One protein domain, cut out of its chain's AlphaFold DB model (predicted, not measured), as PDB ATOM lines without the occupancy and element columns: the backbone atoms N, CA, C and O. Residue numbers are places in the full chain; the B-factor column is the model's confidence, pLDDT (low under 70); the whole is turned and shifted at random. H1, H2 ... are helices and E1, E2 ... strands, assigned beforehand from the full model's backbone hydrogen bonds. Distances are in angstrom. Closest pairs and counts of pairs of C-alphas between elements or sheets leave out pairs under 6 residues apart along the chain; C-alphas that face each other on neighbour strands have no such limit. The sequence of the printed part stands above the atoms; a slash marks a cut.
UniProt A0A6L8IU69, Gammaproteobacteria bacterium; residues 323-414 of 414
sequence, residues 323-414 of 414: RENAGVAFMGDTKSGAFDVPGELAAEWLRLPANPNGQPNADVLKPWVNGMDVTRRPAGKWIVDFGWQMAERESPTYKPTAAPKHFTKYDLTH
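This is residues 323 to 414 of the 414 residues of a protein of Gammaproteobacteria bacterium (UniProt A0A6L8IU69). Long loops with little regular structure surround a tiny antiparallel sheet, E1 and E2; H1 is near it, and residues 323 to 331 stick out. Only 19 of 92 printed residues are in named elements, H1, E1, H2 and E2 in chain order, of mixed class. The whole is only just loose, close to compact: radius of gyration of the C-alphas 15.1 A, spans 47 by 34 by 20 A.

Look first at E1, residues 365 to 367, antiparallel to E2, residues 382 to 384; N 366 and O 383, 2.9 A apart, are within hydrogen-bond range. The closest C-alphas of E2 and H1, residues 343 to 350, are 382 and 343, 6.1 A apart. H1 and H2, residues 371 to 375, are apart; in both, every O i to N i+4 pair is within hydrogen-bond range.

Find C-alpha 343 at (196.863, 351.047, 289.513); H1 runs 10.5 A from there. E2 ends at C-alpha 384, (195.572, 359.485, 298.053).

The printed part has no cut. H1 to E1 is a long link. Low-confidence residues include 392 to 414.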
ATOM      1  N   ARG A 323     203.008 388.637 281.581       75.75
ATOM      2  CA  ARG A 323     201.685 388.851 282.192       75.75
ATOM      3  C   ARG A 323     200.669 387.859 281.635       75.75
ATOM      4  O   ARG A 323     199.782 387.424 282.352       75.75
ATOM      5  N   GLU A 324     200.866 387.462 280.388       77.38
ATOM      6  CA  GLU A 324     200.085 386.495 279.628       77.38
ATOM      7  C   GLU A 324     200.120 385.090 280.244       77.38
ATOM      8  O   GLU A 324     199.185 384.319 280.059       77.38
ATOM      9  N   ASN A 325     201.160 384.758 281.020       70.88
ATOM     10  CA  ASN A 325     201.239 383.473 281.718       70.88
ATOM     11  C   ASN A 325     200.404 383.450 283.010       70.88
ATOM     12  O   ASN A 325     200.200 382.375 283.585       70.88
ATOM     13  N   ALA A 326     199.927 384.605 283.491       71.19
ATOM     14  CA  ALA A 326     199.101 384.678 284.690       71.19
ATOM     15  C   ALA A 326     197.758 383.968 284.452       71.19
ATOM     16  O   ALA A 326     197.029 384.290 283.520       71.19
ATOM     17  N   GLY A 327     197.440 382.980 285.293       67.94
ATOM     18  CA  GLY A 327     196.219 382.174 285.167       67.94
ATOM     19  C   GLY A 327     196.261 381.087 284.086       67.94
ATOM     20  O   GLY A 327     195.287 380.354 283.951       67.94
ATOM     21  N   VAL A 328     197.370 380.951 283.347       73.06
ATOM     22  CA  VAL A 328     197.538 379.936 282.287       73.06
ATOM     23  C   VAL A 328     198.515 378.839 282.706       73.06
ATOM     24  O   VAL A 328     198.251 377.659 282.489       73.06
ATOM     25  N   ALA A 329     199.635 379.212 283.328       64.88
ATOM     26  CA  ALA A 329     200.663 378.277 283.771       64.88
ATOM     27  C   ALA A 329     200.841 378.358 285.291       64.88
ATOM     28  O   ALA A 329     201.163 379.413 285.839       64.88
ATOM     29  N   PHE A 330     200.662 377.230 285.969       70.88
ATOM     30  CA  PHE A 330     200.894 377.079 287.401       70.88
ATOM     31  C   PHE A 330     201.723 375.823 287.663       70.88
ATOM     32  O   PHE A 330     201.735 374.882 286.868       70.88
ATOM     33  N   MET A 331     202.455 375.822 288.774       65.12
ATOM     34  CA  MET A 331     203.126 374.618 289.246       65.12
ATOM     35  C   MET A 331     202.056 373.681 289.803       65.12
ATOM     36  O   MET A 331     201.328 374.063 290.715       65.12
ATOM     37  N   GLY A 332     201.940 372.488 289.221       68.38
ATOM     38  CA  GLY A 332     201.067 371.443 289.752       68.38
ATOM     39  C   GLY A 332     201.560 370.919 291.103       68.38
ATOM     40  O   GLY A 332     202.663 371.247 291.553       68.38
ATOM     41  N   ASP A 333     200.750 370.074 291.730       70.06
ATOM     42  CA  ASP A 333     201.048 369.546 293.057       70.06
ATOM     43  C   ASP A 333     202.405 368.832 293.103       70.06
ATOM     44  O   ASP A 333     202.783 368.064 292.213       70.06
ATOM     45  N   THR A 334     203.164 369.085 294.167       65.69
ATOM     46  CA  THR A 334     204.450 368.425 294.411       65.69
ATOM     47  C   THR A 334     204.302 367.472 295.585       65.69
ATOM     48  O   THR A 334     203.942 367.877 296.686       65.69
ATOM     49  N   LYS A 335     204.613 366.191 295.370       67.25
ATOM     50  CA  LYS A 335     204.528 365.170 296.422       67.25
ATOM     51  C   LYS A 335     205.661 365.331 297.429       67.25
ATOM     52  O   LYS A 335     206.828 365.384 297.046       67.25
ATOM     53  N   SER A 336     205.328 365.276 298.714       55.22
ATOM     54  CA  SER A 336     206.289 365.183 299.817       55.22
ATOM     55  C   SER A 336     206.158 363.840 300.546       55.22
ATOM     56  O   SER A 336     205.792 363.793 301.717       55.22
ATOM     57  N   GLY A 337     206.393 362.725 299.846       59.72
ATOM     58  CA  GLY A 337     206.286 361.376 300.415       59.72
ATOM     59  C   GLY A 337     205.923 360.300 299.390       59.72
ATOM     60  O   GLY A 337     205.630 360.599 298.230       59.72
ATOM     61  N   ALA A 338     205.947 359.036 299.819       64.00
ATOM     62  CA  ALA A 338     205.573 357.883 298.998       64.00
ATOM     63  C   ALA A 338     204.044 357.703 298.976       64.00
ATOM     64  O   ALA A 338     203.506 356.800 299.608       64.00
ATOM     65  N   PHE A 339     203.352 358.591 298.263       71.12
ATOM     66  CA  PHE A 339     201.889 358.562 298.108       71.12
ATOM     67  C   PHE A 339     201.424 357.864 296.821       71.12
ATOM     68  O   PHE A 339     200.236 357.862 296.510       71.12
ATOM     69  N   ASP A 340     202.358 357.292 296.056       80.75
ATOM     70  CA  ASP A 340     202.055 356.570 294.822       80.75
ATOM     71  C   ASP A 340     201.366 355.241 295.137       80.75
ATOM     72  O   ASP A 340     201.960 354.348 295.741       80.75
ATOM     73  N   VAL A 341     200.139 355.090 294.653       84.25
ATOM     74  CA  VAL A 341     199.382 353.840 294.690       84.25
ATOM     75  C   VAL A 341     199.444 353.201 293.295       84.25
ATOM     76  O   VAL A 341     199.051 353.843 292.313       84.25
ATOM     77  N   PRO A 342     199.949 351.962 293.151       89.69
ATOM     78  CA  PRO A 342     199.887 351.231 291.887       89.69
ATOM     79  C   PRO A 342     198.441 351.062 291.400       89.69
ATOM     80  O   PRO A 342     197.538 350.860 292.208       89.69
ATOM     81  N   GLY A 343     198.215 351.098 290.084       88.06
ATOM     82  CA  GLY A 343     196.863 351.047 289.513       88.06
ATOM     83  C   GLY A 343     196.046 349.809 289.900       88.06
ATOM     84  O   GLY A 343     194.847 349.925 290.134       88.06
ATOM     85  N   GLU A 344     196.687 348.645 290.029       87.75
ATOM     86  CA  GLU A 344     196.023 347.414 290.486       87.75
ATOM     87  C   GLU A 344     195.539 347.542 291.936       87.75
ATOM     88  O   GLU A 344     194.366 347.299 292.217       87.75
ATOM     89  N   LEU A 345     196.401 348.042 292.828       87.25
ATOM     90  CA  LEU A 345     196.062 348.288 294.231       87.25
ATOM     91  C   LEU A 345     194.960 349.349 294.368       87.25
ATOM     92  O   LEU A 345     194.053 349.216 295.187       87.25
ATOM     93  N   ALA A 346     194.987 350.382 293.524       88.38
ATOM     94  CA  ALA A 346     193.932 351.385 293.494       88.38
ATOM     95  C   ALA A 346     192.579 350.788 293.074       88.38
ATOM     96  O   ALA A 346     191.551 351.088 293.681       88.38
ATOM     97  N   ALA A 347     192.568 349.905 292.070       88.12
ATOM     98  CA  ALA A 347     191.357 349.220 291.628       88.12
ATOM     99  C   ALA A 347     190.777 348.297 292.713       88.12
ATOM    100  O   ALA A 347     189.556 348.186 292.829       88.12
ATOM    101  N   GLU A 348     191.627 347.658 293.520       88.75
ATOM    102  CA  GLU A 348     191.197 346.904 294.702       88.75
ATOM    103  C   GLU A 348     190.540 347.819 295.740       88.75
ATOM    104  O   GLU A 348     189.431 347.538 296.199       88.75
ATOM    105  N   TRP A 349     191.168 348.951 296.065       86.81
ATOM    106  CA  TRP A 349     190.656 349.888 297.069       86.81
ATOM    107  C   TRP A 349     189.315 350.512 296.687       86.81
ATOM    108  O   TRP A 349     188.478 350.736 297.562       86.81
ATOM    109  N   LEU A 350     189.081 350.761 295.397       87.06
ATOM    110  CA  LEU A 350     187.807 351.288 294.896       87.06
ATOM    111  C   LEU A 350     186.648 350.288 295.008       87.06
ATOM    112  O   LEU A 350     185.493 350.704 294.961       87.06
ATOM    113  N   ARG A 351     186.933 348.986 295.157       88.19
ATOM    114  CA  ARG A 351     185.918 347.930 295.336       88.19
ATOM    115  C   ARG A 351     185.622 347.615 296.801       88.19
ATOM    116  O   ARG A 351     184.707 346.838 297.071       88.19
ATOM    117  N   LEU A 352     186.396 348.169 297.735       85.06
ATOM    118  CA  LEU A 352     186.153 347.980 299.161       85.06
ATOM    119  C   LEU A 352     184.814 348.620 299.574       85.06
ATOM    120  O   LEU A 352     184.391 349.611 298.972       85.06
ATOM    121  N   PRO A 353     184.142 348.071 300.603       82.88
ATOM    122  CA  PRO A 353     182.952 348.690 301.173       82.88
ATOM    123  C   PRO A 353     183.262 350.088 301.722       82.88
ATOM    124  O   PRO A 353     184.422 350.461 301.913       82.88
ATOM    125  N   ALA A 354     182.202 350.855 301.985       82.44
ATOM    126  CA  ALA A 354     182.320 352.196 302.541       82.44
ATOM    127  C   ALA A 354     183.201 352.216 303.802       82.44
ATOM    128  O   ALA A 354     183.175 351.298 304.627       82.44
ATOM    129  N   ASN A 355     183.979 353.286 303.938       81.81
ATOM    130  CA  ASN A 355     184.841 353.523 305.086       81.81
ATOM    131  C   ASN A 355     184.017 353.673 306.380       81.81
ATOM    132  O   ASN A 355     182.802 353.858 306.322       81.81
ATOM    133  N   PRO A 356     184.649 353.652 307.570       78.00
ATOM    134  CA  PRO A 356     183.962 353.884 308.847       78.00
ATOM    135  C   PRO A 356     183.092 355.152 308.920       78.00
ATOM    136  O   PRO A 356     182.160 355.201 309.715       78.00
ATOM    137  N   ASN A 357     183.378 356.165 308.099       76.69
ATOM    138  CA  ASN A 357     182.576 357.387 307.954       76.69
ATOM    139  C   ASN A 357     181.390 357.256 306.969       76.69
ATOM    140  O   ASN A 357     180.717 358.245 306.696       76.69
ATOM    141  N   GLY A 358     181.145 356.069 306.413       80.94
ATOM    142  CA  GLY A 358     180.115 355.810 305.406       80.94
ATOM    143  C   GLY A 358     180.476 356.255 303.985       80.94
ATOM    144  O   GLY A 358     179.660 356.076 303.085       80.94
ATOM    145  N   GLN A 359     181.678 356.795 303.763       83.69
ATOM    146  CA  GLN A 359     182.098 357.348 302.476       83.69
ATOM    147  C   GLN A 359     182.977 356.378 301.666       83.69
ATOM    148  O   GLN A 359     183.745 355.597 302.242       83.69
ATOM    149  N   PRO A 360     182.906 356.392 300.324       86.81
ATOM    150  CA  PRO A 360     183.717 355.519 299.480       86.81
ATOM    151  C   PRO A 360     185.175 355.997 299.371       86.81
ATOM    152  O   PRO A 360     185.478 357.182 299.462       86.81
ATOM    153  N   ASN A 361     186.103 355.079 299.077       83.75
ATOM    154  CA  ASN A 361     187.510 355.435 298.816       83.75
ATOM    155  C   ASN A 361     187.697 356.336 297.580       83.75
ATOM    156  O   ASN A 361     188.708 357.025 297.478       83.75
ATOM    157  N   ALA A 362     186.728 356.359 296.657       86.88
ATOM    158  CA  ALA A 362     186.749 357.207 295.461       86.88
ATOM    159  C   ALA A 362     186.788 358.718 295.776       86.88
ATOM    160  O   ALA A 362     187.201 359.521 294.931       86.88
ATOM    161  N   ASP A 363     186.405 359.110 296.993       84.69
ATOM    162  CA  ASP A 363     186.473 360.499 297.449       84.69
ATOM    163  C   ASP A 363     187.908 361.013 297.493       84.69
ATOM    164  O   ASP A 363     188.158 362.144 297.081       84.69
ATOM    165  N   VAL A 364     188.843 360.161 297.921       84.25
ATOM    166  CA  VAL A 364     190.235 360.534 298.209       84.25
ATOM    167  C   VAL A 364     191.237 359.855 297.282       84.25
ATOM    168  O   VAL A 364     192.377 360.283 297.182       84.25
ATOM    169  N   LEU A 365     190.846 358.793 296.577       87.25
ATOM    170  CA  LEU A 365     191.725 358.103 295.641       87.25
ATOM    171  C   LEU A 365     191.566 358.690 294.235       87.25
ATOM    172  O   LEU A 365     190.512 358.538 293.614       87.25
ATOM    173  N   LYS A 366     192.609 359.354 293.725       87.31
ATOM    174  CA  LYS A 366     192.588 360.060 292.433       87.31
ATOM    175  C   LYS A 366     193.659 359.532 291.472       87.31
ATOM    176  O   LYS A 366     194.744 359.158 291.927       87.31
ATOM    177  N   PRO A 367     193.402 359.493 290.150       88.75
ATOM    178  CA  PRO A 367     194.447 359.217 289.171       88.75
ATOM    179  C   PRO A 367     195.557 360.263 289.277       88.75
ATOM    180  O   PRO A 367     195.278 361.459 289.359       88.75
ATOM    181  N   TRP A 368     196.811 359.824 289.253       86.62
ATOM    182  CA  TRP A 368     197.964 360.714 289.268       86.62
ATOM    183  C   TRP A 368     198.606 360.779 287.884       86.62
ATOM    184  O   TRP A 368     198.988 359.752 287.323       86.62
ATOM    185  N   VAL A 369     198.782 361.996 287.371       83.19
ATOM    186  CA  VAL A 369     199.410 362.263 286.073       83.19
ATOM    187  C   VAL A 369     200.449 363.365 286.255       83.19
ATOM    188  O   VAL A 369     200.144 364.420 286.803       83.19
ATOM    189  N   ASN A 370     201.679 363.141 285.797       81.94
ATOM    190  CA  ASN A 370     202.710 364.181 285.721       81.94
ATOM    191  C   ASN A 370     203.160 364.432 284.269       81.94
ATOM    192  O   ASN A 370     202.679 363.801 283.331       81.94
ATOM    193  N   GLY A 371     204.130 365.330 284.064       78.38
ATOM    194  CA  GLY A 371     204.634 365.647 282.719       78.38
ATOM    195  C   GLY A 371     205.221 364.451 281.949       78.38
ATOM    196  O   GLY A 371     205.179 364.433 280.719       78.38
ATOM    197  N   MET A 372     205.723 363.421 282.639       80.56
ATOM    198  CA  MET A 372     206.187 362.185 281.996       80.56
ATOM    199  C   MET A 372     205.011 361.321 281.538       80.56
ATOM    200  O   MET A 372     205.086 360.742 280.463       80.56
ATOM    201  N   ASP A 373     203.922 361.271 282.306       81.81
ATOM    202  CA  ASP A 373     202.697 360.553 281.929       81.81
ATOM    203  C   ASP A 373     201.967 361.219 280.751       81.81
ATOM    204  O   ASP A 373     201.261 360.543 280.009       81.81
ATOM    205  N   VAL A 374     202.156 362.531 280.553       80.50
ATOM    206  CA  VAL A 374     201.642 363.266 279.382       80.50
ATOM    207  C   VAL A 374     202.490 363.010 278.133       80.50
ATOM    208  O   VAL A 374     201.962 362.892 277.031       80.50
ATOM    209  N   THR A 375     203.815 362.941 278.284       80.38
ATOM    210  CA  THR A 375     204.753 362.820 277.150       80.38
ATOM    211  C   THR A 375     205.112 361.376 276.793       80.38
ATOM    212  O   THR A 375     205.763 361.135 275.776       80.38
ATOM    213  N   ARG A 376     204.720 360.400 277.618       85.19
ATOM    214  CA  ARG A 376     205.017 358.969 277.448       85.19
ATOM    215  C   ARG A 376     203.778 358.125 277.747       85.19
ATOM    216  O   ARG A 376     202.705 358.647 278.018       85.19
ATOM    217  N   ARG A 377     203.921 356.794 277.701       83.56
ATOM    218  CA  ARG A 377     202.856 355.880 278.137       83.56
ATOM    219  C   ARG A 377     202.550 356.138 279.626       83.56
ATOM    220  O   ARG A 377     203.485 356.032 280.421       83.56
ATOM    221  N   PRO A 378     201.287 356.414 280.003       83.25
ATOM    222  CA  PRO A 378     200.921 356.674 281.391       83.25
ATOM    223  C   PRO A 378     201.310 355.514 282.306       83.25
ATOM    224  O   PRO A 378     201.040 354.353 281.990       83.25
ATOM    225  N   ALA A 379     201.897 355.825 283.461       83.19
ATOM    226  CA  ALA A 379     202.312 354.828 284.444       83.19
ATOM    227  C   ALA A 379     201.131 354.181 285.196       83.19
ATOM    228  O   ALA A 379     201.344 353.268 285.991       83.19
ATOM    229  N   GLY A 380     199.897 354.658 284.973       85.50
ATOM    230  CA  GLY A 380     198.687 354.125 285.608       85.50
ATOM    231  C   GLY A 380     198.680 354.286 287.130       85.50
ATOM    232  O   GLY A 380     198.095 353.464 287.834       85.50
ATOM    233  N   LYS A 381     199.377 355.305 287.645       88.56
ATOM    234  CA  LYS A 381     199.502 355.566 289.080       88.56
ATOM    235  C   LYS A 381     198.291 356.318 289.616       88.56
ATOM    236  O   LYS A 381     197.662 357.105 288.915       88.56
ATOM    237  N   TRP A 382     198.017 356.097 290.891       90.31
ATOM    238  CA  TRP A 382     197.011 356.803 291.671       90.31
ATOM    239  C   TRP A 382     197.668 357.453 292.886       90.31
ATOM    240  O   TRP A 382     198.809 357.138 293.235       90.31
ATOM    241  N   ILE A 383     196.960 358.378 293.515       87.88
ATOM    242  CA  ILE A 383     197.379 359.049 294.740       87.88
ATOM    243  C   ILE A 383     196.208 359.126 295.714       87.88
ATOM    244  O   ILE A 383     195.050 359.209 295.299       87.88
ATOM    245  N   VAL A 384     196.519 359.092 297.008       85.19
ATOM    246  CA  VAL A 384     195.572 359.485 298.053       85.19
ATOM    247  C   VAL A 384     195.690 360.994 298.245       85.19
ATOM    248  O   VAL A 384     196.713 361.477 298.724       85.19
ATOM    249  N   ASP A 385     194.651 361.717 297.852       81.75
ATOM    250  CA  ASP A 385     194.529 363.166 297.936       81.75
ATOM    251  C   ASP A 385     193.242 363.531 298.688       81.75
ATOM    252  O   ASP A 385     192.130 363.257 298.235       81.75
ATOM    253  N   PHE A 386     193.398 364.150 299.857       79.75
ATOM    254  CA  PHE A 386     192.279 364.624 300.676       79.75
ATOM    255  C   PHE A 386     191.788 366.022 300.260       79.75
ATOM    256  O   PHE A 386     190.821 366.533 300.825       79.75
ATOM    257  N   GLY A 387     192.433 366.649 299.273       75.12
ATOM    258  CA  GLY A 387     192.161 368.012 298.845       75.12
ATOM    259  C   GLY A 387     192.484 369.056 299.918       75.12
ATOM    260  O   GLY A 387     192.892 368.761 301.042       75.12
ATOM    261  N   TRP A 388     192.275 370.328 299.578       70.06
ATOM    262  CA  TRP A 388     192.546 371.445 300.492       70.06
ATOM    263  C   TRP A 388     191.405 371.695 301.498       70.06
ATOM    264  O   TRP A 388     191.641 372.202 302.599       70.06
ATOM    265  N   GLN A 389     190.176 371.295 301.152       73.81
ATOM    266  CA  GLN A 389     188.960 371.553 301.939       73.81
ATOM    267  C   GLN A 389     188.751 370.582 303.108       73.81
ATOM    268  O   GLN A 389     188.114 370.958 304.089       73.81
ATOM    269  N   MET A 390     189.279 369.355 303.040       75.69
ATOM    270  CA  MET A 390     189.048 368.350 304.081       75.69
ATOM    271  C   MET A 390     189.865 368.663 305.339       75.69
ATOM    272  O   MET A 390     191.057 368.990 305.269       75.69
ATOM    273  N   ALA A 391     189.232 368.598 306.511       71.62
ATOM    274  CA  ALA A 391     189.920 368.852 307.773       71.62
ATOM    275  C   ALA A 391     190.826 367.665 308.146       71.62
ATOM    276  O   ALA A 391     190.453 366.513 307.956       71.62
ATOM    277  N   GLU A 392     191.992 367.920 308.750       66.44
ATOM    278  CA  GLU A 392     192.956 366.862 309.118       66.44
ATOM    279  C   GLU A 392     192.352 365.805 310.063       66.44
ATOM    280  O   GLU A 392     192.682 364.625 309.992       66.44
ATOM    281  N   ARG A 393     191.382 366.202 310.897       69.75
ATOM    282  CA  ARG A 393     190.622 365.298 311.777       69.75
ATOM    283  C   ARG A 393     189.713 364.306 311.033       69.75
ATOM    284  O   ARG A 393     189.266 363.334 311.635       69.75
ATOM    285  N   GLU A 394     189.401 364.561 309.765       64.00
ATOM    286  CA  GLU A 394     188.508 363.735 308.939       64.00
ATOM    287  C   GLU A 394     189.297 362.670 308.160       64.00
ATOM    288  O   GLU A 394     188.784 361.578 307.914       64.00
ATOM    289  N   SER A 395     190.581 362.912 307.875       63.66
ATOM    290  CA  SER A 395     191.460 361.995 307.136       63.66
ATOM    291  C   SER A 395     191.604 360.586 307.752       63.66
ATOM    292  O   SER A 395     191.525 359.618 306.997       63.66
ATOM    293  N   PRO A 396     191.718 360.392 309.090       65.06
ATOM    294  CA  PRO A 396     191.847 359.060 309.704       65.06
ATOM    295  C   PRO A 396     190.603 358.174 309.568       65.06
ATOM    296  O   PRO A 396     190.645 356.984 309.897       65.06
ATOM    297  N   THR A 397     189.474 358.753 309.142       68.50
ATOM    298  CA  THR A 397     188.222 358.015 308.951       68.50
ATOM    299  C   THR A 397     188.172 357.265 307.622       68.50
ATOM    300  O   THR A 397     187.356 356.356 307.488       68.50
ATOM    301  N   TYR A 398     189.089 357.566 306.697       63.94
ATOM    302  CA  TYR A 398     189.356 356.775 305.500       63.94
ATOM    303  C   TYR A 398     190.400 355.699 305.832       63.94
ATOM    304  O   TYR A 398     191.530 356.000 306.217       63.94
ATOM    305  N   LYS A 399     190.018 354.423 305.718       61.31
ATOM    306  CA  LYS A 399     190.878 353.269 306.009       61.31
ATOM    307  C   LYS A 399     190.939 352.333 304.800       61.31
ATOM    308  O   LYS A 399     190.284 351.291 304.809       61.31
ATOM    309  N   PRO A 400     191.797 352.602 303.804       52.72
ATOM    310  CA  PRO A 400     192.350 351.509 303.030       52.72
ATOM    311  C   PRO A 400     193.275 350.756 303.988       52.72
ATOM    312  O   PRO A 400     194.226 351.321 304.531       52.72
ATOM    313  N   THR A 401     192.948 349.509 304.315       44.09
ATOM    314  CA  THR A 401     193.794 348.657 305.155       44.09
ATOM    315  C   THR A 401     195.212 348.634 304.569       44.09
ATOM    316  O   THR A 401     195.423 347.978 303.555       44.09
ATOM    317  N   ALA A 402     196.138 349.362 305.222       43.00
ATOM    318  CA  ALA A 402     197.562 349.587 304.905       43.00
ATOM    319  C   ALA A 402     197.974 350.934 304.245       43.00
ATOM    320  O   ALA A 402     198.726 350.939 303.273       43.00
ATOM    321  N   ALA A 403     197.617 352.083 304.837       39.16
ATOM    322  CA  ALA A 403     198.375 353.335 304.658       39.16
ATOM    323  C   ALA A 403     199.259 353.639 305.898       39.16
ATOM    324  O   ALA A 403     198.816 353.402 307.029       39.16
ATOM    325  N   PRO A 404     200.510 354.123 305.734       36.81
ATOM    326  CA  PRO A 404     201.421 354.417 306.843       36.81
ATOM    327  C   PRO A 404     200.905 355.555 307.743       36.81
ATOM    328  O   PRO A 404     200.281 356.506 307.287       36.81
ATOM    329  N   LYS A 405     201.186 355.439 309.047       34.41
ATOM    330  CA  LYS A 405     200.594 356.180 310.182       34.41
ATOM    331  C   LYS A 405     200.899 357.691 310.285       34.41
ATOM    332  O   LYS A 405     200.727 358.252 311.363       34.41
ATOM    333  N   HIS A 406     201.321 358.371 309.222       35.19
ATOM    334  CA  HIS A 406     201.656 359.799 309.290       35.19
ATOM    335  C   HIS A 406     200.996 360.576 308.151       35.19
ATOM    336  O   HIS A 406     201.532 360.671 307.052       35.19
ATOM    337  N   PHE A 407     199.819 361.126 308.444       41.44
ATOM    338  CA  PHE A 407     199.196 362.183 307.657       41.44
ATOM    339  C   PHE A 407     199.517 363.503 308.359       41.44
ATOM    340  O   PHE A 407     199.120 363.676 309.507       41.44
ATOM    341  N   THR A 408     200.263 364.388 307.698       31.56
ATOM    342  CA  THR A 408     200.466 365.768 308.155       31.56
ATOM    343  C   THR A 408     200.005 366.685 307.035       31.56
ATOM    344  O   THR A 408     200.525 366.606 305.918       31.56
ATOM    345  N   LYS A 409     198.997 367.515 307.311       34.72
ATOM    346  CA  LYS A 409     198.495 368.532 306.378       34.72
ATOM    347  C   LYS A 409     199.514 369.676 306.286       34.72
ATOM    348  O   LYS A 409     199.946 370.190 307.313       34.72
ATOM    349  N   TYR A 410     199.896 370.083 305.074       37.66
ATOM    350  CA  TYR A 410     200.661 371.316 304.858       37.66
ATOM    351  C   TYR A 410     199.737 372.418 304.348       37.66
ATOM    352  O   TYR A 410     198.925 372.197 303.450       37.66
ATOM    353  N   ASP A 411     199.868 373.588 304.966       26.61
ATOM    354  CA  ASP A 411     199.132 374.805 304.645       26.61
ATOM    355  C   ASP A 411     199.725 375.443 303.379       26.61
ATOM    356  O   ASP A 411     200.911 375.776 303.329       26.61
ATOM    357  N   LEU A 412     198.911 375.580 302.331       28.72
ATOM    358  CA  LEU A 412     199.278 376.267 301.091       28.72
ATOM    359  C   LEU A 412     199.015 377.766 301.250       28.72
ATOM    360  O   LEU A 412     198.143 378.339 300.601       28.72
ATOM    361  N   THR A 413     199.795 378.411 302.109       27.42
ATOM    362  CA  THR A 413     199.939 379.867 302.098       27.42
ATOM    363  C   THR A 413     201.411 380.229 302.176       27.42
ATOM    364  O   THR A 413     201.918 380.431 303.274       27.42
ATOM    365  N   HIS A 414     202.071 380.326 301.018       30.31
ATOM    366  CA  HIS A 414     203.222 381.202 300.759       30.31
ATOM    367  C   HIS A 414     203.292 381.568 299.276       30.31
ATOM    368  O   HIS A 414     203.271 380.641 298.432       30.31
TER     369      HIS A 414